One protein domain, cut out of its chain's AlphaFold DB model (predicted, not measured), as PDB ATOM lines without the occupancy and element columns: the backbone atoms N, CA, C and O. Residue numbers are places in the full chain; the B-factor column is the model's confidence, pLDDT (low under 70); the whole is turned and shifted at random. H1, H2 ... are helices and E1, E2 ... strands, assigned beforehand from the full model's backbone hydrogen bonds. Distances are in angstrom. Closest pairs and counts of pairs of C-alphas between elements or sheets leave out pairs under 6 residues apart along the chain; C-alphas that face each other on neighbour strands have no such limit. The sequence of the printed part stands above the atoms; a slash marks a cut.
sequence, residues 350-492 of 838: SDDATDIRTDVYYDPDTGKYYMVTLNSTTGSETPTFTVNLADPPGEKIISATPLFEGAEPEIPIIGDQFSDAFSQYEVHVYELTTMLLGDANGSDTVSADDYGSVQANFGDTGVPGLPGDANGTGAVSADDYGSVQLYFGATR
ATOM      1  N   SER A 350     191.572 159.603 176.926       95.81
ATOM      2  CA  SER A 350     190.598 158.620 177.385       95.81
ATOM      3  C   SER A 350     191.245 157.247 177.383       95.81
ATOM      4  O   SER A 350     192.094 156.988 176.536       95.81
ATOM      5  N   ASP A 351     190.797 156.353 178.242       96.12
ATOM      6  CA  ASP A 351     191.236 154.964 178.283       96.12
ATOM      7  C   ASP A 351     190.037 154.005 178.146       96.12
ATOM      8  O   ASP A 351     188.873 154.420 178.163       96.12
ATOM      9  N   ASP A 352     190.318 152.723 177.915       95.69
ATOM     10  CA  ASP A 352     189.310 151.671 177.749       95.69
ATOM     11  C   ASP A 352     189.038 150.856 179.028       95.69
ATOM     12  O   ASP A 352     188.257 149.897 178.983       95.69
ATOM     13  N   ALA A 353     189.624 151.249 180.163       95.31
ATOM     14  CA  ALA A 353     189.458 150.594 181.452       95.31
ATOM     15  C   ALA A 353     188.547 151.420 182.379       95.31
ATOM     16  O   ALA A 353     188.461 152.637 182.322       95.31
ATOM     17  N   THR A 354     187.785 150.759 183.250       91.69
ATOM     18  CA  THR A 354     186.879 151.471 184.176       91.69
ATOM     19  C   THR A 354     187.569 151.979 185.429       91.69
ATOM     20  O   THR A 354     187.042 152.854 186.111       91.69
ATOM     21  N   ASP A 355     188.717 151.391 185.728       91.94
ATOM     22  CA  ASP A 355     189.448 151.563 186.974       91.94
ATOM     23  C   ASP A 355     190.825 152.184 186.744       91.94
ATOM     24  O   ASP A 355     191.696 152.156 187.610       91.94
ATOM     25  N   ILE A 356     191.040 152.725 185.553       96.25
ATOM     26  CA  ILE A 356     192.175 153.577 185.272       96.25
ATOM     27  C   ILE A 356     191.669 155.006 185.304       96.25
ATOM     28  O   ILE A 356     190.560 155.327 184.878       96.25
ATOM     29  N   ARG A 357     192.490 155.873 185.874       96.00
ATOM     30  CA  ARG A 357     192.272 157.304 185.812       96.00
ATOM     31  C   ARG A 357     193.480 157.933 185.159       96.00
ATOM     32  O   ARG A 357     194.610 157.604 185.510       96.00
ATOM     33  N   THR A 358     193.232 158.852 184.238       97.12
ATOM     34  CA  THR A 358     194.300 159.535 183.525       97.12
ATOM     35  C   THR A 358     194.013 161.021 183.425       97.12
ATOM     36  O   THR A 358     192.935 161.435 183.002       97.12
ATOM     37  N   ASP A 359     195.015 161.814 183.782       97.25
ATOM     38  CA  ASP A 359     195.004 163.265 183.682       97.25
ATOM     39  C   ASP A 359     196.175 163.736 182.815       97.25
ATOM     40  O   ASP A 359     197.244 163.129 182.814       97.25
ATOM     41  N   VAL A 360     195.986 164.839 182.090       97.06
ATOM     42  CA  VAL A 360     197.050 165.473 181.299       97.06
ATOM     43  C   VAL A 360     197.225 166.916 181.738       97.06
ATOM     44  O   VAL A 360     196.244 167.645 181.905       97.06
ATOM     45  N   TYR A 361     198.478 167.326 181.865       96.50
ATOM     46  CA  TYR A 361     198.920 168.656 182.256       96.50
ATOM     47  C   TYR A 361     199.825 169.231 181.163       96.50
ATOM     48  O   TYR A 361     200.508 168.482 180.463       96.50
ATOM     49  N   TYR A 362     199.831 170.554 181.009       94.50
ATOM     50  CA  TYR A 362     200.685 171.255 180.050       94.50
ATOM     51  C   TYR A 362     201.559 172.265 180.774       94.50
ATOM     52  O   TYR A 362     201.051 173.108 181.513       94.50
ATOM     53  N   ASP A 363     202.860 172.187 180.529       94.31
ATOM     54  CA  ASP A 363     203.829 173.170 180.979       94.31
ATOM     55  C   ASP A 363     204.017 174.243 179.889       94.31
ATOM     56  O   ASP A 363     204.616 173.964 178.846       94.31
ATOM     57  N   PRO A 364     203.529 175.478 180.094       90.25
ATOM     58  CA  PRO A 364     203.673 176.558 179.126       90.25
ATOM     59  C   PRO A 364     205.103 177.097 179.026       90.25
ATOM     60  O   PRO A 364     205.421 177.741 178.024       90.25
ATOM     61  N   ASP A 365     205.951 176.864 180.031       88.50
ATOM     62  CA  ASP A 365     207.328 177.355 180.045       88.50
ATOM     63  C   ASP A 365     208.222 176.470 179.171       88.50
ATOM     64  O   ASP A 365     209.092 176.973 178.453       88.50
ATOM     65  N   THR A 366     207.978 175.157 179.176       89.88
ATOM     66  CA  THR A 366     208.748 174.184 178.384       89.88
ATOM     67  C   THR A 366     208.036 173.712 177.115       89.88
ATOM     68  O   THR A 366     208.682 173.176 176.216       89.88
ATOM     69  N   GLY A 367     206.721 173.914 177.012       88.44
ATOM     70  CA  GLY A 367     205.887 173.374 175.940       88.44
ATOM     71  C   GLY A 367     205.598 171.874 176.071       88.44
ATOM     72  O   GLY A 367     205.067 171.283 175.130       88.44
ATOM     73  N   LYS A 368     205.949 171.255 177.204       92.75
ATOM     74  CA  LYS A 368     205.791 169.817 177.440       92.75
ATOM     75  C   LYS A 368     204.388 169.462 177.915       92.75
ATOM     76  O   LYS A 368     203.715 170.245 178.586       92.75
ATOM     77  N   TYR A 369     203.976 168.237 177.603       95.69
ATOM     78  CA  TYR A 369     202.769 167.626 178.143       95.69
ATOM     79  C   TYR A 369     203.157 166.482 179.070       95.69
ATOM     80  O   TYR A 369     203.966 165.628 178.705       95.69
ATOM     81  N   TYR A 370     202.532 166.448 180.238       97.56
ATOM     82  CA  TYR A 370     202.699 165.377 181.208       97.56
ATOM     83  C   TYR A 370     201.383 164.639 181.367       97.56
ATOM     84  O   TYR A 370     200.354 165.261 181.625       97.56
ATOM     85  N   MET A 371     201.406 163.322 181.216       98.00
ATOM     86  CA  MET A 371     200.250 162.471 181.457       98.00
ATOM     87  C   MET A 371     200.477 161.669 182.731       98.00
ATOM     88  O   MET A 371     201.480 160.981 182.853       98.00
ATOM     89  N   VAL A 372     199.548 161.747 183.675       98.19
ATOM     90  CA  VAL A 372     199.577 160.966 184.914       98.19
ATOM     91  C   VAL A 372     198.468 159.935 184.834       98.19
ATOM     92  O   VAL A 372     197.303 160.305 184.684       98.19
ATOM     93  N   THR A 373     198.820 158.662 184.975       98.06
ATOM     94  CA  THR A 373     197.863 157.556 184.999       98.06
ATOM     95  C   THR A 373     197.959 156.792 186.307       98.06
ATOM     96  O   THR A 373     199.058 156.502 186.770       98.06
ATOM     97  N   LEU A 374     196.816 156.420 186.884       97.50
ATOM     98  CA  LEU A 374     196.748 155.615 188.100       97.50
ATOM     99  C   LEU A 374     195.778 154.446 187.940       97.50
ATOM    100  O   LEU A 374     194.656 154.633 187.464       97.50
ATOM    101  N   ASN A 375     196.181 153.267 188.414       97.06
ATOM    102  CA  ASN A 375     195.291 152.122 188.570       97.06
ATOM    103  C   ASN A 375     194.563 152.195 189.910       97.06
ATOM    104  O   ASN A 375     195.173 152.185 190.971       97.06
ATOM    105  N   SER A 376     193.240 152.255 189.891       93.94
ATOM    106  CA  SER A 376     192.422 152.372 191.087       93.94
ATOM    107  C   SER A 376     191.983 151.025 191.668       93.94
ATOM    108  O   SER A 376     191.218 151.033 192.626       93.94
ATOM    109  N   THR A 377     192.445 149.879 191.166       90.25
ATOM    110  CA  THR A 377     192.050 148.559 191.693       90.25
ATOM    111  C   THR A 377     193.130 147.855 192.505       90.25
ATOM    112  O   THR A 377     194.308 148.203 192.497       90.25
ATOM    113  N   THR A 378     192.712 146.769 193.160       88.00
ATOM    114  CA  THR A 378     193.596 145.737 193.715       88.00
ATOM    115  C   THR A 378     194.134 144.751 192.665       88.00
ATOM    116  O   THR A 378     194.761 143.760 193.030       88.00
ATOM    117  N   GLY A 379     193.797 144.923 191.384       91.31
ATOM    118  CA  GLY A 379     194.200 144.046 190.286       91.31
ATOM    119  C   GLY A 379     195.301 144.664 189.432       91.31
ATOM    120  O   GLY A 379     195.656 145.826 189.608       91.31
ATOM    121  N   SER A 380     195.832 143.875 188.499       94.31
ATOM    122  CA  SER A 380     196.640 144.407 187.400       94.31
ATOM    123  C   SER A 380     195.751 144.694 186.200       94.31
ATOM    124  O   SER A 380     194.894 143.873 185.874       94.31
ATOM    125  N   GLU A 381     196.012 145.801 185.519       95.56
ATOM    126  CA  GLU A 381     195.288 146.238 184.327       95.56
ATOM    127  C   GLU A 381     196.269 146.515 183.180       95.56
ATOM    128  O   GLU A 381     197.464 146.721 183.388       95.56
ATOM    129  N   THR A 382     195.790 146.476 181.939       97.06
ATOM    130  CA  THR A 382     196.584 146.865 180.758       97.06
ATOM    131  C   THR A 382     195.719 147.713 179.827       97.06
ATOM    132  O   THR A 382     195.271 147.213 178.790       97.06
ATOM    133  N   PRO A 383     195.392 148.952 180.235       97.06
ATOM    134  CA  PRO A 383     194.575 149.860 179.441       97.06
ATOM    135  C   PRO A 383     195.229 150.221 178.108       97.06
ATOM    136  O   PRO A 383     196.454 150.253 177.963       97.06
ATOM    137  N   THR A 384     194.382 150.567 177.145       97.56
ATOM    138  CA  THR A 384     194.753 151.297 175.936       97.56
ATOM    139  C   THR A 384     194.290 152.741 176.067       97.56
ATOM    140  O   THR A 384     193.094 153.026 176.132       97.56
ATOM    141  N   PHE A 385     195.243 153.663 176.064       97.62
ATOM    142  CA  PHE A 385     195.004 155.098 176.075       97.62
ATOM    143  C   PHE A 385     194.769 155.600 174.659       97.62
ATOM    144  O   PHE A 385     195.405 155.139 173.719       97.62
ATOM    145  N   THR A 386     193.874 156.569 174.515       96.56
ATOM    146  CA  THR A 386     193.666 157.376 173.312       96.56
ATOM    147  C   THR A 386     193.952 158.830 173.668       96.56
ATOM    148  O   THR A 386     193.221 159.429 174.459       96.56
ATOM    149  N   VAL A 387     195.024 159.393 173.114       94.44
ATOM    150  CA  VAL A 387     195.451 160.777 173.344       94.44
ATOM    151  C   VAL A 387     194.662 161.693 172.409       94.44
ATOM    152  O   VAL A 387     194.921 161.780 171.215       94.44
ATOM    153  N   ASN A 388     193.685 162.395 172.975       91.25
ATOM    154  CA  ASN A 388     192.762 163.300 172.285       91.25
ATOM    155  C   ASN A 388     193.210 164.770 172.373       91.25
ATOM    156  O   ASN A 388     192.385 165.688 172.361       91.25
ATOM    157  N   LEU A 389     194.511 165.018 172.516       85.62
ATOM    158  CA  LEU A 389     195.035 166.374 172.469       85.62
ATOM    159  C   LEU A 389     194.900 166.906 171.046       85.62
ATOM    160  O   LEU A 389     195.281 166.251 170.079       85.62
ATOM    161  N   ALA A 390     194.342 168.110 170.916       79.38
ATOM    162  CA  ALA A 390     194.464 168.826 169.662       79.38
ATOM    163  C   ALA A 390     195.953 169.078 169.443       79.38
ATOM    164  O   ALA A 390     196.573 169.795 170.230       79.38
ATOM    165  N   ASP A 391     196.488 168.473 168.389       73.81
ATOM    166  CA  ASP A 391     197.828 168.729 167.891       73.81
ATOM    167  C   ASP A 391     198.128 170.235 167.976       73.81
ATOM    168  O   ASP A 391     197.366 171.045 167.413       73.81
ATOM    169  N   PRO A 392     199.195 170.653 168.693       72.62
ATOM    170  CA  PRO A 392     199.667 172.024 168.600       72.62
ATOM    171  C   PRO A 392     199.815 172.370 167.113       72.62
ATOM    172  O   PRO A 392     200.190 171.496 166.332       72.62
ATOM    173  N   PRO A 393     199.495 173.594 166.659       72.94
ATOM    174  CA  PRO A 393     199.523 173.905 165.234       72.94
ATOM    175  C   PRO A 393     200.867 173.544 164.575       72.94
ATOM    176  O   PRO A 393     201.850 174.262 164.732       72.94
ATOM    177  N   GLY A 394     200.876 172.453 163.804       77.94
ATOM    178  CA  GLY A 394     202.065 171.937 163.124       77.94
ATOM    179  C   GLY A 394     202.887 170.900 163.894       77.94
ATOM    180  O   GLY A 394     203.941 170.527 163.400       77.94
ATOM    181  N   GLU A 395     202.431 170.395 165.035       85.69
ATOM    182  CA  GLU A 395     203.076 169.302 165.772       85.69
ATOM    183  C   GLU A 395     202.138 168.101 165.913       85.69
ATOM    184  O   GLU A 395     200.934 168.238 165.737       85.69
ATOM    185  N   LYS A 396     202.683 166.925 166.224       87.00
ATOM    186  CA  LYS A 396     201.919 165.703 166.499       87.00
ATOM    187  C   LYS A 396     202.528 164.951 167.668       87.00
ATOM    188  O   LYS A 396     203.744 164.816 167.719       87.00
ATOM    189  N   ILE A 397     201.718 164.439 168.586       88.81
ATOM    190  CA  ILE A 397     202.210 163.582 169.677       88.81
ATOM    191  C   ILE A 397     202.541 162.196 169.115       88.81
ATOM    192  O   ILE A 397     201.707 161.591 168.442       88.81
ATOM    193  N   ILE A 398     203.756 161.703 169.365       89.44
ATOM    194  CA  ILE A 398     204.264 160.461 168.751       89.44
ATOM    195  C   ILE A 398     204.661 159.378 169.754       89.44
ATOM    196  O   ILE A 398     204.749 158.208 169.374       89.44
ATOM    197  N   SER A 399     204.867 159.721 171.024       93.31
ATOM    198  CA  SER A 399     205.257 158.756 172.051       93.31
ATOM    199  C   SER A 399     204.970 159.244 173.470       93.31
ATOM    200  O   SER A 399     204.744 160.435 173.709       93.31
ATOM    201  N   ALA A 400     204.981 158.297 174.404       96.50
ATOM    202  CA  ALA A 400     204.884 158.505 175.839       96.50
ATOM    203  C   ALA A 400     206.113 157.882 176.517       96.50
ATOM    204  O   ALA A 400     206.369 156.688 176.363       96.50
ATOM    205  N   THR A 401     206.879 158.681 177.257       96.75
ATOM    206  CA  THR A 401     208.073 158.215 177.979       96.75
ATOM    207  C   THR A 401     207.793 158.205 179.479       96.75
ATOM    208  O   THR A 401     207.586 159.292 180.022       96.75
ATOM    209  N   PRO A 402     207.784 157.037 180.152       97.19
ATOM    210  CA  PRO A 402     207.715 156.977 181.611       97.19
ATOM    211  C   PRO A 402     208.902 157.724 182.231       97.19
ATOM    212  O   PRO A 402     210.039 157.567 181.781       97.19
ATOM    213  N   LEU A 403     208.647 158.571 183.224       96.31
ATOM    214  CA  LEU A 403     209.664 159.455 183.802       96.31
ATOM    215  C   LEU A 403     210.264 158.917 185.097       96.31
ATOM    216  O   LEU A 403     211.436 159.175 185.373       96.31
ATOM    217  N   PHE A 404     209.473 158.209 185.901       96.00
ATOM    218  CA  PHE A 404     209.829 157.890 187.290       96.00
ATOM    219  C   PHE A 404     209.730 156.396 187.608       96.00
ATOM    220  O   PHE A 404     210.138 155.950 188.675       96.00
ATOM    221  N   GLU A 405     209.248 155.600 186.661       92.25
ATOM    222  CA  GLU A 405     208.994 154.164 186.783       92.25
ATOM    223  C   GLU A 405     210.262 153.323 186.527       92.25
ATOM    224  O   GLU A 405     210.205 152.122 186.281       92.25
ATOM    225  N   GLY A 406     211.438 153.955 186.603       88.75
ATOM    226  CA  GLY A 406     212.724 153.368 186.236       88.75
ATOM    227  C   GLY A 406     213.084 153.608 184.769       88.75
ATOM    228  O   GLY A 406     212.485 154.429 184.079       88.75
ATOM    229  N   ALA A 407     214.118 152.913 184.287       82.81
ATOM    230  CA  ALA A 407     214.567 153.005 182.897       82.81
ATOM    231  C   ALA A 407     213.654 152.178 181.975       82.81
ATOM    232  O   ALA A 407     214.085 151.176 181.399       82.81
ATOM    233  N   GLU A 408     212.392 152.585 181.875       89.62
ATOM    234  CA  GLU A 408     211.426 151.999 180.953       89.62
ATOM    235  C   GLU A 408     211.609 152.581 179.541       89.62
ATOM    236  O   GLU A 408     212.013 153.739 179.377       89.62
ATOM    237  N   PRO A 409     211.383 151.779 178.487       90.56
ATOM    238  CA  PRO A 409     211.506 152.257 177.123       90.56
ATOM    239  C   PRO A 409     210.383 153.244 176.790       90.56
ATOM    240  O   PRO A 409     209.247 153.103 177.233       90.56
ATOM    241  N   GLU A 410     210.700 154.200 175.922       93.88
ATOM    242  CA  GLU A 410     209.711 155.052 175.263       93.88
ATOM    243  C   GLU A 410     208.633 154.193 174.578       93.88
ATOM    244  O   GLU A 410     208.943 153.284 173.797       93.88
ATOM    245  N   ILE A 411     207.361 154.484 174.870       95.25
ATOM    246  CA  ILE A 411     206.210 153.763 174.331       95.25
ATOM    247  C   ILE A 411     205.668 154.536 173.127       95.25
ATOM    248  O   ILE A 411     205.198 155.668 173.273       95.25
ATOM    249  N   PRO A 412     205.689 153.956 171.919       92.94
ATOM    250  CA  PRO A 412     205.198 154.654 170.743       92.94
ATOM    251  C   PRO A 412     203.680 154.809 170.741       92.94
ATOM    252  O   PRO A 412     202.955 153.859 171.038       92.94
ATOM    253  N   ILE A 413     203.207 155.971 170.295       92.62
ATOM    254  CA  ILE A 413     201.787 156.237 170.070       92.62
ATOM    255  C   ILE A 413     201.468 155.934 168.606       92.62
ATOM    256  O   ILE A 413     201.890 156.635 167.689       92.62
ATOM    257  N   ILE A 414     200.729 154.849 168.374       88.44
ATOM    258  CA  ILE A 414     200.349 154.388 167.038       88.44
ATOM    259  C   ILE A 414     198.965 154.941 166.708       88.44
ATOM    260  O   ILE A 414     197.957 154.538 167.286       88.44
ATOM    261  N   GLY A 415     198.917 155.860 165.743       88.62
ATOM    262  CA  GLY A 415     197.714 156.650 165.490       88.62
ATOM    263  C   GLY A 415     197.558 157.693 166.590       88.62
ATOM    264  O   GLY A 415     198.294 158.674 166.595       88.62
ATOM    265  N   ASP A 416     196.621 157.455 167.497       91.50
ATOM    266  CA  ASP A 416     196.356 158.222 168.715       91.50
ATOM    267  C   ASP A 416     196.401 157.333 169.970       91.50
ATOM    268  O   ASP A 416     196.017 157.786 171.047       91.50
ATOM    269  N   GLN A 417     196.865 156.080 169.853       95.50
ATOM    270  CA  GLN A 417     196.775 155.094 170.928       95.50
ATOM    271  C   GLN A 417     198.107 154.485 171.353       95.50
ATOM    272  O   GLN A 417     198.998 154.256 170.536       95.50
ATOM    273  N   PHE A 418     198.192 154.137 172.634       96.75
ATOM    274  CA  PHE A 418     199.217 153.250 173.178       96.75
ATOM    275  C   PHE A 418     198.661 152.462 174.369       96.75
ATOM    276  O   PHE A 418     197.614 152.815 174.906       96.75
ATOM    277  N   SER A 419     199.347 151.401 174.784       97.06
ATOM    278  CA  SER A 419     198.953 150.593 175.943       97.06
ATOM    279  C   SER A 419     200.118 150.463 176.910       97.06
ATOM    280  O   SER A 419     201.267 150.408 176.476       97.06
ATOM    281  N   ASP A 420     199.809 150.361 178.198       97.56
ATOM    282  CA  ASP A 420     200.796 150.108 179.248       97.56
ATOM    283  C   ASP A 420     200.188 149.233 180.351       97.56
ATOM    284  O   ASP A 420     198.965 149.162 180.482       97.56
ATOM    285  N   ALA A 421     201.024 148.513 181.095       96.44
ATOM    286  CA  ALA A 421     200.600 147.605 182.150       96.44
ATOM    287  C   ALA A 421     200.772 148.248 183.525       96.44
ATOM    288  O   ALA A 421     201.823 148.791 183.831       96.44
ATOM    289  N   PHE A 422     199.751 148.108 184.367       97.00
ATOM    290  CA  PHE A 422     199.736 148.628 185.726       97.00
ATOM    291  C   PHE A 422     199.493 147.491 186.705       97.00
ATOM    292  O   PHE A 422     198.597 146.660 186.532       97.00
ATOM    293  N   SER A 423     200.261 147.473 187.775       96.38
ATOM    294  CA  SER A 423     200.008 146.713 188.984       96.38
ATOM    295  C   SER A 423     199.024 147.449 189.899       96.38
ATOM    296  O   SER A 423     198.541 148.544 189.596       96.38
ATOM    297  N   GLN A 424     198.647 146.793 190.994       94.75
ATOM    298  CA  GLN A 424     197.692 147.319 191.965       94.75
ATOM    299  C   GLN A 424     198.143 148.692 192.481       94.75
ATOM    300  O   GLN A 424     199.235 148.810 193.034       94.75
ATOM    301  N   TYR A 425     197.267 149.695 192.372       96.00
ATOM    302  CA  TYR A 425     197.521 151.065 192.843       96.00
ATOM    303  C   TYR A 425     198.792 151.719 192.291       96.00
ATOM    304  O   TYR A 425     199.316 152.664 192.879       96.00
ATOM    305  N   GLU A 426     199.279 151.234 191.153       97.19
ATOM    306  CA  GLU A 426     200.440 151.802 190.491       97.19
ATOM    307  C   GLU A 426     200.102 153.139 189.833       97.19
ATOM    308  O   GLU A 426     198.985 153.359 189.351       97.19
ATOM    309  N   VAL A 427     201.091 154.030 189.831       98.06
ATOM    310  CA  VAL A 427     201.036 155.333 189.176       98.06
ATOM    311  C   VAL A 427     202.147 155.387 188.146       98.06
ATOM    312  O   VAL A 427     203.297 155.159 188.509       98.06
ATOM    313  N   HIS A 428     201.819 155.725 186.902       98.19
ATOM    314  CA  HIS A 428     202.807 156.052 185.876       98.19
ATOM    315  C   HIS A 428     202.709 157.535 185.514       98.19
ATOM    316  O   HIS A 428     201.606 158.074 185.369       98.19
ATOM    317  N   VAL A 429     203.856 158.189 185.337       98.19
ATOM    318  CA  VAL A 429     203.937 159.559 184.824       98.19
ATOM    319  C   VAL A 429     204.708 159.561 183.518       98.19
ATOM    320  O   VAL A 429     205.878 159.199 183.477       98.19
ATOM    321  N   TYR A 430     204.065 160.032 182.457       98.12
ATOM    322  CA  TYR A 430     204.649 160.098 181.128       98.12
ATOM    323  C   TYR A 430     204.948 161.538 180.729       98.12
ATOM    324  O   TYR A 430     204.095 162.415 180.874       98.12
ATOM    325  N   GLU A 431     206.108 161.768 180.122       97.19
ATOM    326  CA  GLU A 431     206.305 162.897 179.214       97.19
ATOM    327  C   GLU A 431     205.794 162.498 177.827       97.19
ATOM    328  O   GLU A 431     206.257 161.515 177.238       97.19
ATOM    329  N   LEU A 432     204.818 163.242 177.304       95.69
ATOM    330  CA  LEU A 432     204.338 163.045 175.942       95.69
ATOM    331  C   LEU A 432     205.223 163.845 174.988       95.69
ATOM    332  O   LEU A 432     205.294 165.075 175.066       95.69
ATOM    333  N   THR A 433     205.871 163.149 174.060       92.38
ATOM    334  CA  THR A 433     206.767 163.777 173.088       92.38
ATOM    335  C   THR A 433     205.988 164.162 171.841       92.38
ATOM    336  O   THR A 433     205.304 163.334 171.230       92.38
ATOM    337  N   THR A 434     206.109 165.426 171.433       90.31
ATOM    338  CA  THR A 434     205.621 165.885 170.130       90.31
ATOM    339  C   THR A 434     206.710 165.780 169.060       90.31
ATOM    340  O   THR A 434     207.908 165.734 169.345       90.31
ATOM    341  N   MET A 435     206.299 165.758 167.802       89.62
ATOM    342  CA  MET A 435     207.138 165.854 166.619       89.62
ATOM    343  C   MET A 435     206.632 167.022 165.782       89.62
ATOM    344  O   MET A 435     205.426 167.133 165.553       89.62
ATOM    345  N   LEU A 436     207.532 167.880 165.306       91.94
ATOM    346  CA  LEU A 436     207.176 168.913 164.339       91.94
ATOM    347  C   LEU A 436     206.804 168.235 163.011       91.94
ATOM    348  O   LEU A 436     207.620 167.552 162.397       91.94
ATOM    349  N   LEU A 437     205.564 168.405 162.556       92.69
ATOM    350  CA  LEU A 437     205.119 167.826 161.294       92.69
ATOM    351  C   LEU A 437     205.964 168.381 160.145       92.69
ATOM    352  O   LEU A 437     206.160 169.587 160.021       92.69
ATOM    353  N   GLY A 438     206.441 167.488 159.280       95.00
ATOM    354  CA  GLY A 438     207.366 167.826 158.201       95.00
ATOM    355  C   GLY A 438     208.852 167.725 158.566       95.00
ATOM    356  O   GLY A 438     209.665 167.682 157.650       95.00
ATOM    357  N   ASP A 439     209.230 167.647 159.843       96.00
ATOM    358  CA  ASP A 439     210.632 167.541 160.282       96.00
ATOM    359  C   ASP A 439     211.095 166.078 160.267       96.00
ATOM    360  O   ASP A 439     211.208 165.393 161.279       96.00
ATOM    361  N   ALA A 440     211.306 165.567 159.060       96.25
ATOM    362  CA  ALA A 440     211.600 164.167 158.793       96.25
ATOM    363  C   ALA A 440     212.979 163.703 159.298       96.25
ATOM    364  O   ALA A 440     213.307 162.517 159.173       96.25
ATOM    365  N   ASN A 441     213.841 164.608 159.765       94.62
ATOM    366  CA  ASN A 441     215.148 164.267 160.329       94.62
ATOM    367  C   ASN A 441     215.297 164.621 161.822       94.62
ATOM    368  O   ASN A 441     216.374 164.372 162.369       94.62
ATOM    369  N   GLY A 442     214.249 165.150 162.465       92.56
ATOM    370  CA  GLY A 442     214.251 165.507 163.886       92.56
ATOM    371  C   GLY A 442     215.212 166.648 164.230       92.56
ATOM    372  O   GLY A 442     215.828 166.630 165.294       92.56
ATOM    373  N   SER A 443     215.414 167.600 163.314       93.31
ATOM    374  CA  SER A 443     216.290 168.762 163.528       93.31
ATOM    375  C   SER A 443     215.585 169.952 164.186       93.31
ATOM    376  O   SER A 443     216.180 171.025 164.324       93.31
ATOM    377  N   ASP A 444     214.311 169.784 164.541       92.50
ATOM    378  CA  ASP A 444     213.366 170.815 164.961       92.50
ATOM    379  C   ASP A 444     213.152 171.914 163.896       92.50
ATOM    380  O   ASP A 444     212.670 173.013 164.196       92.50
ATOM    381  N   THR A 445     213.506 171.647 162.631       93.94
ATOM    382  CA  THR A 445     213.364 172.580 161.503       93.94
ATOM    383  C   THR A 445     212.970 171.856 160.221       93.94
ATOM    384  O   THR A 445     213.753 171.103 159.658       93.94
ATOM    385  N   VAL A 446     211.814 172.208 159.657       96.44
ATOM    386  CA  VAL A 446     211.367 171.674 158.366       96.44
ATOM    387  C   VAL A 446     212.094 172.378 157.221       96.44
ATOM    388  O   VAL A 446     211.845 173.545 156.903       96.44
ATOM    389  N   SER A 447     212.992 171.660 156.563       97.00
ATOM    390  CA  SER A 447     213.953 172.171 155.595       97.00
ATOM    391  C   SER A 447     214.056 171.295 154.336       97.00
ATOM    392  O   SER A 447     213.269 170.383 154.083       97.00
ATOM    393  N   ALA A 448     215.031 171.601 153.475       97.31
ATOM    394  CA  ALA A 448     215.322 170.771 152.309       97.31
ATOM    395  C   ALA A 448     215.961 169.421 152.684       97.31
ATOM    396  O   ALA A 448     215.860 168.473 151.906       97.31
ATOM    397  N   ASP A 449     216.599 169.330 153.852       97.75
ATOM    398  CA  ASP A 449     217.239 168.095 154.305       97.75
ATOM    399  C   ASP A 449     216.190 167.042 154.693       97.75
ATOM    400  O   ASP A 449     216.422 165.846 154.517       97.75
ATOM    401  N   ASP A 450     214.991 167.475 155.083       98.00
ATOM    402  CA  ASP A 450     213.846 166.612 155.384       98.00
ATOM    403  C   ASP A 450     213.316 165.907 154.144       98.00
ATOM    404  O   ASP A 450     213.076 164.703 154.171       98.00
ATOM    405  N   TYR A 451     213.262 166.599 153.000       97.75
ATOM    406  CA  TYR A 451     213.011 165.942 151.713       97.75
ATOM    407  C   TYR A 451     214.040 164.845 151.427       97.75
ATOM    408  O   TYR A 451     213.683 163.780 150.921       97.75
ATOM    409  N   GLY A 452     215.312 165.104 151.747       96.88
ATOM    410  CA  GLY A 452     216.383 164.119 151.631       96.88
ATOM    411  C   GLY A 452     216.171 162.917 152.552       96.88
ATOM    412  O   GLY A 452     216.370 161.786 152.111       96.88
ATOM    413  N   SER A 453     215.715 163.153 153.785       97.56
ATOM    414  CA  SER A 453     215.398 162.112 154.770       97.56
ATOM    415  C   SER A 453     214.229 161.232 154.315       97.56
ATOM    416  O   SER A 453     214.374 160.010 154.255       97.56
ATOM    417  N   VAL A 454     213.110 161.830 153.877       98.06
ATOM    418  CA  VAL A 454     211.970 161.084 153.304       98.06
ATOM    419  C   VAL A 454     212.424 160.264 152.093       98.06
ATOM    420  O   VAL A 454     212.058 159.101 151.943       98.06
ATOM    421  N   GLN A 455     213.254 160.842 151.219       98.00
ATOM    422  CA  GLN A 455     213.744 160.152 150.025       98.00
ATOM    423  C   GLN A 455     214.654 158.967 150.347       98.00
ATOM    424  O   GLN A 455     214.564 157.934 149.680       98.00
ATOM    425  N   ALA A 456     215.550 159.131 151.317       97.69
ATOM    426  CA  ALA A 456     216.530 158.117 151.683       97.69
ATOM    427  C   ALA A 456     215.882 156.878 152.313       97.69
ATOM    428  O   ALA A 456     216.394 155.779 152.108       97.69
ATOM    429  N   ASN A 457     214.758 157.060 153.008       97.56
ATOM    430  CA  ASN A 457     214.073 156.015 153.768       97.56
ATOM    431  C   ASN A 457     212.711 155.631 153.152       97.56
ATOM    432  O   ASN A 457     211.885 154.989 153.789       97.56
ATOM    433  N   PHE A 458     212.431 156.038 151.907       97.94
ATOM    434  CA  PHE A 458     211.116 155.837 151.292       97.94
ATOM    435  C   PHE A 458     210.723 154.355 151.206       97.94
ATOM    436  O   PHE A 458     211.395 153.560 150.544       97.94
ATOM    437  N   GLY A 459     209.570 154.015 151.783       96.44
ATOM    438  CA  GLY A 459     209.052 152.651 151.874       96.44
ATOM    439  C   GLY A 459     209.420 151.920 153.166       96.44
ATOM    440  O   GLY A 459     208.941 150.798 153.351       96.44
ATOM    441  N   ASP A 460     210.222 152.528 154.043       97.31
ATOM    442  CA  ASP A 460     210.507 151.979 155.366       97.31
ATOM    443  C   ASP A 460     209.269 152.063 156.270       97.31
ATOM    444  O   ASP A 460     208.449 152.978 156.174       97.31
ATOM    445  N   THR A 461     209.121 151.074 157.151       94.69
ATOM    446  CA  THR A 461     208.006 150.964 158.102       94.69
ATOM    447  C   THR A 461     208.520 150.531 159.469       94.69
ATOM    448  O   THR A 461     209.406 149.676 159.541       94.69
ATOM    449  N   GLY A 462     207.920 151.036 160.542       90.31
ATOM    450  CA  GLY A 462     208.278 150.718 161.919       90.31
ATOM    451  C   GLY A 462     207.571 151.634 162.915       90.31
ATOM    452  O   GLY A 462     206.386 151.918 162.776       90.31
ATOM    453  N   VAL A 463     208.296 152.034 163.951       83.81
ATOM    454  CA  VAL A 463     207.789 152.872 165.042       83.81
ATOM    455  C   VAL A 463     207.731 154.343 164.593       83.81
ATOM    456  O   VAL A 463     208.644 154.761 163.886       83.81
ATOM    457  N   PRO A 464     206.707 155.138 164.956       84.88
ATOM    458  CA  PRO A 464     206.714 156.584 164.721       84.88
ATOM    459  C   PRO A 464     208.029 157.255 165.153       84.88
ATOM    460  O   PRO A 464     208.602 156.891 166.176       84.88
ATOM    461  N   GLY A 465     208.524 158.209 164.356       83.75
ATOM    462  CA  GLY A 465     209.829 158.856 164.581       83.75
ATOM    463  C   GLY A 465     211.002 158.225 163.815       83.75
ATOM    464  O   GLY A 465     212.163 158.570 164.041       83.75
ATOM    465  N   LEU A 466     210.727 157.308 162.881       89.94
ATOM    466  CA  LEU A 466     211.730 156.832 161.927       89.94
ATOM    467  C   LEU A 466     212.312 157.994 161.104       89.94
ATOM    468  O   LEU A 466     211.561 158.880 160.688       89.94
ATOM    469  N   PRO A 467     213.613 157.962 160.752       93.81
ATOM    470  CA  PRO A 467     214.155 158.880 159.757       93.81
ATOM    471  C   PRO A 467     213.315 158.831 158.474       93.81
ATOM    472  O   PRO A 467     213.175 157.776 157.860       93.81
ATOM    473  N   GLY A 468     212.739 159.964 158.076       95.69
ATOM    474  CA  GLY A 468     211.872 160.087 156.904       95.69
ATOM    475  C   GLY A 468     210.365 160.087 157.194       95.69
ATOM    476  O   GLY A 468     209.609 160.496 156.318       95.69
ATOM    477  N   ASP A 469     209.909 159.679 158.381       96.06
ATOM    478  CA  ASP A 469     208.481 159.623 158.757       96.06
ATOM    479  C   ASP A 469     207.987 160.996 159.237       96.06
ATOM    480  O   ASP A 469     207.752 161.242 160.419       96.06
ATOM    481  N   ALA A 470     207.871 161.934 158.299       95.56
ATOM    482  CA  ALA A 470     207.553 163.334 158.555       95.56
ATOM    483  C   ALA A 470     206.139 163.572 159.124       95.56
ATOM    484  O   ALA A 470     205.839 164.689 159.554       95.56
ATOM    485  N   ASN A 471     205.249 162.574 159.083       92.50
ATOM    486  CA  ASN A 471     203.891 162.654 159.634       92.50
ATOM    487  C   ASN A 471     203.644 161.734 160.849       92.50
ATOM    488  O   ASN A 471     202.522 161.703 161.379       92.50
ATOM    489  N   GLY A 472     204.669 161.001 161.294       89.62
ATOM    490  CA  GLY A 472     204.643 160.176 162.499       89.62
ATOM    491  C   GLY A 472     203.628 159.043 162.400       89.62
ATOM    492  O   GLY A 472     202.879 158.806 163.349       89.62
ATOM    493  N   THR A 473     203.481 158.427 161.228       89.69
ATOM    494  CA  THR A 473     202.565 157.288 161.026       89.69
ATOM    495  C   THR A 473     203.253 155.937 161.202       89.69
ATOM    496  O   THR A 473     202.584 154.904 161.162       89.69
ATOM    497  N   GLY A 474     204.572 155.931 161.403       90.50
ATOM    498  CA  GLY A 474     205.395 154.729 161.402       90.50
ATOM    499  C   GLY A 474     205.673 154.198 159.993       90.50
ATOM    500  O   GLY A 474     206.130 153.064 159.850       90.50
ATOM    501  N   ALA A 475     205.390 154.965 158.935       94.62
ATOM    502  CA  ALA A 475     205.643 154.559 157.555       94.62
ATOM    503  C   ALA A 475     206.126 155.736 156.704       94.62
ATOM    504  O   ALA A 475     205.398 156.700 156.505       94.62
ATOM    505  N   VAL A 476     207.313 155.605 156.109       97.06
ATOM    506  CA  VAL A 476     207.874 156.621 155.213       97.06
ATOM    507  C   VAL A 476     207.255 156.475 153.824       97.06
ATOM    508  O   VAL A 476     207.542 155.539 153.071       97.06
ATOM    509  N   SER A 477     206.386 157.407 153.466       97.00
ATOM    510  CA  SER A 477     205.477 157.329 152.328       97.00
ATOM    511  C   SER A 477     205.421 158.634 151.521       97.00
ATOM    512  O   SER A 477     206.208 159.565 151.693       97.00
ATOM    513  N   ALA A 478     204.496 158.708 150.558       97.00
ATOM    514  CA  ALA A 478     204.274 159.935 149.795       97.00
ATOM    515  C   ALA A 478     203.600 161.044 150.627       97.00
ATOM    516  O   ALA A 478     203.759 162.221 150.300       97.00
ATOM    517  N   ASP A 479     202.878 160.680 151.688       96.62
ATOM    518  CA  ASP A 479     202.194 161.642 152.556       96.62
ATOM    519  C   ASP A 479     203.201 162.429 153.416       96.62
ATOM    520  O   ASP A 479     202.963 163.590 153.759       96.62
ATOM    521  N   ASP A 480     204.377 161.858 153.664       97.50
ATOM    522  CA  ASP A 480     205.496 162.512 154.345       97.50
ATOM    523  C   ASP A 480     206.069 163.653 153.511       97.50
ATOM    524  O   ASP A 480     206.255 164.756 154.016       97.50
ATOM    525  N   TYR A 481     206.216 163.464 152.195       97.44
ATOM    526  CA  TYR A 481     206.559 164.570 151.295       97.44
ATOM    527  C   TYR A 481     205.526 165.698 151.333       97.44
ATOM    528  O   TYR A 481     205.895 166.874 151.272       97.44
ATOM    529  N   GLY A 482     204.240 165.344 151.414       95.75
ATOM    530  CA  GLY A 482     203.157 166.312 151.583       95.75
ATOM    531  C   GLY A 482     203.289 167.094 152.888       95.75
ATOM    532  O   GLY A 482     203.078 168.306 152.890       95.75
ATOM    533  N   SER A 483     203.715 166.426 153.960       95.00
ATOM    534  CA  SER A 483     203.929 167.027 155.282       95.00
ATOM    535  C   SER A 483     205.137 167.966 155.289       95.00
ATOM    536  O   SER A 483     204.979 169.131 155.651       95.00
ATOM    537  N   VAL A 484     206.296 167.541 154.764       97.06
ATOM    538  CA  VAL A 484     207.471 168.423 154.582       97.06
ATOM    539  C   VAL A 484     207.091 169.659 153.757       97.06
ATOM    540  O   VAL A 484     207.478 170.778 154.081       97.06
ATOM    541  N   GLN A 485     206.293 169.485 152.695       97.00
ATOM    542  CA  GLN A 485     205.858 170.596 151.847       97.00
ATOM    543  C   GLN A 485     204.923 171.568 152.568       97.00
ATOM    544  O   GLN A 485     205.043 172.781 152.389       97.00
ATOM    545  N   LEU A 486     203.959 171.037 153.320       94.81
ATOM    546  CA  LEU A 486     202.950 171.830 154.011       94.81
ATOM    547  C   LEU A 486     203.575 172.700 155.104       94.81
ATOM    548  O   LEU A 486     203.164 173.849 155.269       94.81
ATOM    549  N   TYR A 487     204.583 172.168 155.792       94.44
ATOM    550  CA  TYR A 487     205.242 172.814 156.923       94.44
ATOM    551  C   TYR A 487     206.627 173.381 156.585       94.44
ATOM    552  O   TYR A 487     207.365 173.762 157.483       94.44
ATOM    553  N   PHE A 488     206.993 173.487 155.303       96.00
ATOM    554  CA  PHE A 488     208.325 173.945 154.899       96.00
ATOM    555  C   PHE A 488     208.684 175.318 155.485       96.00
ATOM    556  O   PHE A 488     207.983 176.309 155.266       96.00
ATOM    557  N   GLY A 489     209.822 175.388 156.177       93.00
ATOM    558  CA  GLY A 489     210.291 176.575 156.886       93.00
ATOM    559  C   GLY A 489     209.716 176.743 158.294       93.00
ATOM    560  O   GLY A 489     210.043 177.738 158.941       93.00
ATOM    561  N   ALA A 490     208.880 175.815 158.772       91.94
ATOM    562  CA  ALA A 490     208.505 175.756 160.176       91.94
ATOM    563  C   ALA A 490     209.728 175.380 161.023       91.94
ATOM    564  O   ALA A 490     210.543 174.543 160.641       91.94
ATOM    565  N   THR A 491     209.837 176.010 162.181       90.44
ATOM    566  CA  THR A 491     210.818 175.692 163.217       90.44
ATOM    567  C   THR A 491     210.042 175.471 164.492       90.44
ATOM    568  O   THR A 491     209.162 176.289 164.797       90.44
ATOM    569  N   ARG A 492     210.366 174.426 165.248       86.38
ATOM    570  CA  ARG A 492     209.786 174.256 166.574       86.38
ATOM    571  C   ARG A 492     210.184 175.469 167.394       86.38
ATOM    572  O   ARG A 492     211.355 175.860 167.408       86.38
TER     573      ARG A 492
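What this domain is: This is residues 350 to 492 of the 838 residues of the protein "PEP-CTERM sorting domain-containing protein" of Phycisphaerae bacterium (UniProt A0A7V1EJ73). With little regular structure, this elongated domain has two lobes: the strongly twisted sheet E1-E2-E6-E4 with the small sheet E3-E5, and, at one end of the length, helices H1 and H2 side by side. The 143 printed residues have six named strands, then two named helices; both sheets are antiparallel. The class is mixed, with 57 residues in named elements. It is compact, radius of gyration of the C-alphas 16.4 A, spanning 52 by 34 by 25 A.

How they stand to each other: E6, residues 427 to 436, neighbours E2, residues 369 to 375 (N 371 to O 430, 2.9 A), and E4, residues 395 to 402 (N 433 to O 399, 3.0 A). E2 and E1, residues 356 to 362, form a hairpin (N 359 to O 372, 2.9 A). E3, residues 384 to 387, neighbours E5, residues 417 to 419 (N 385 to O 418, 2.8 A). H1, residues 448 to 456, and H2, residues 478 to 486, touch as a helical hairpin, closest C-alphas Tyr 451 and Tyr 481, 6.6 A; in both, every O i to N i+4 pair is within hydrogen-bond range.

Where its parts are: E6 spans 29.0 A; E1 begins at C-alpha 356 (192.175, 153.577, 185.272).

The domain as a whole: The printed part has no cut.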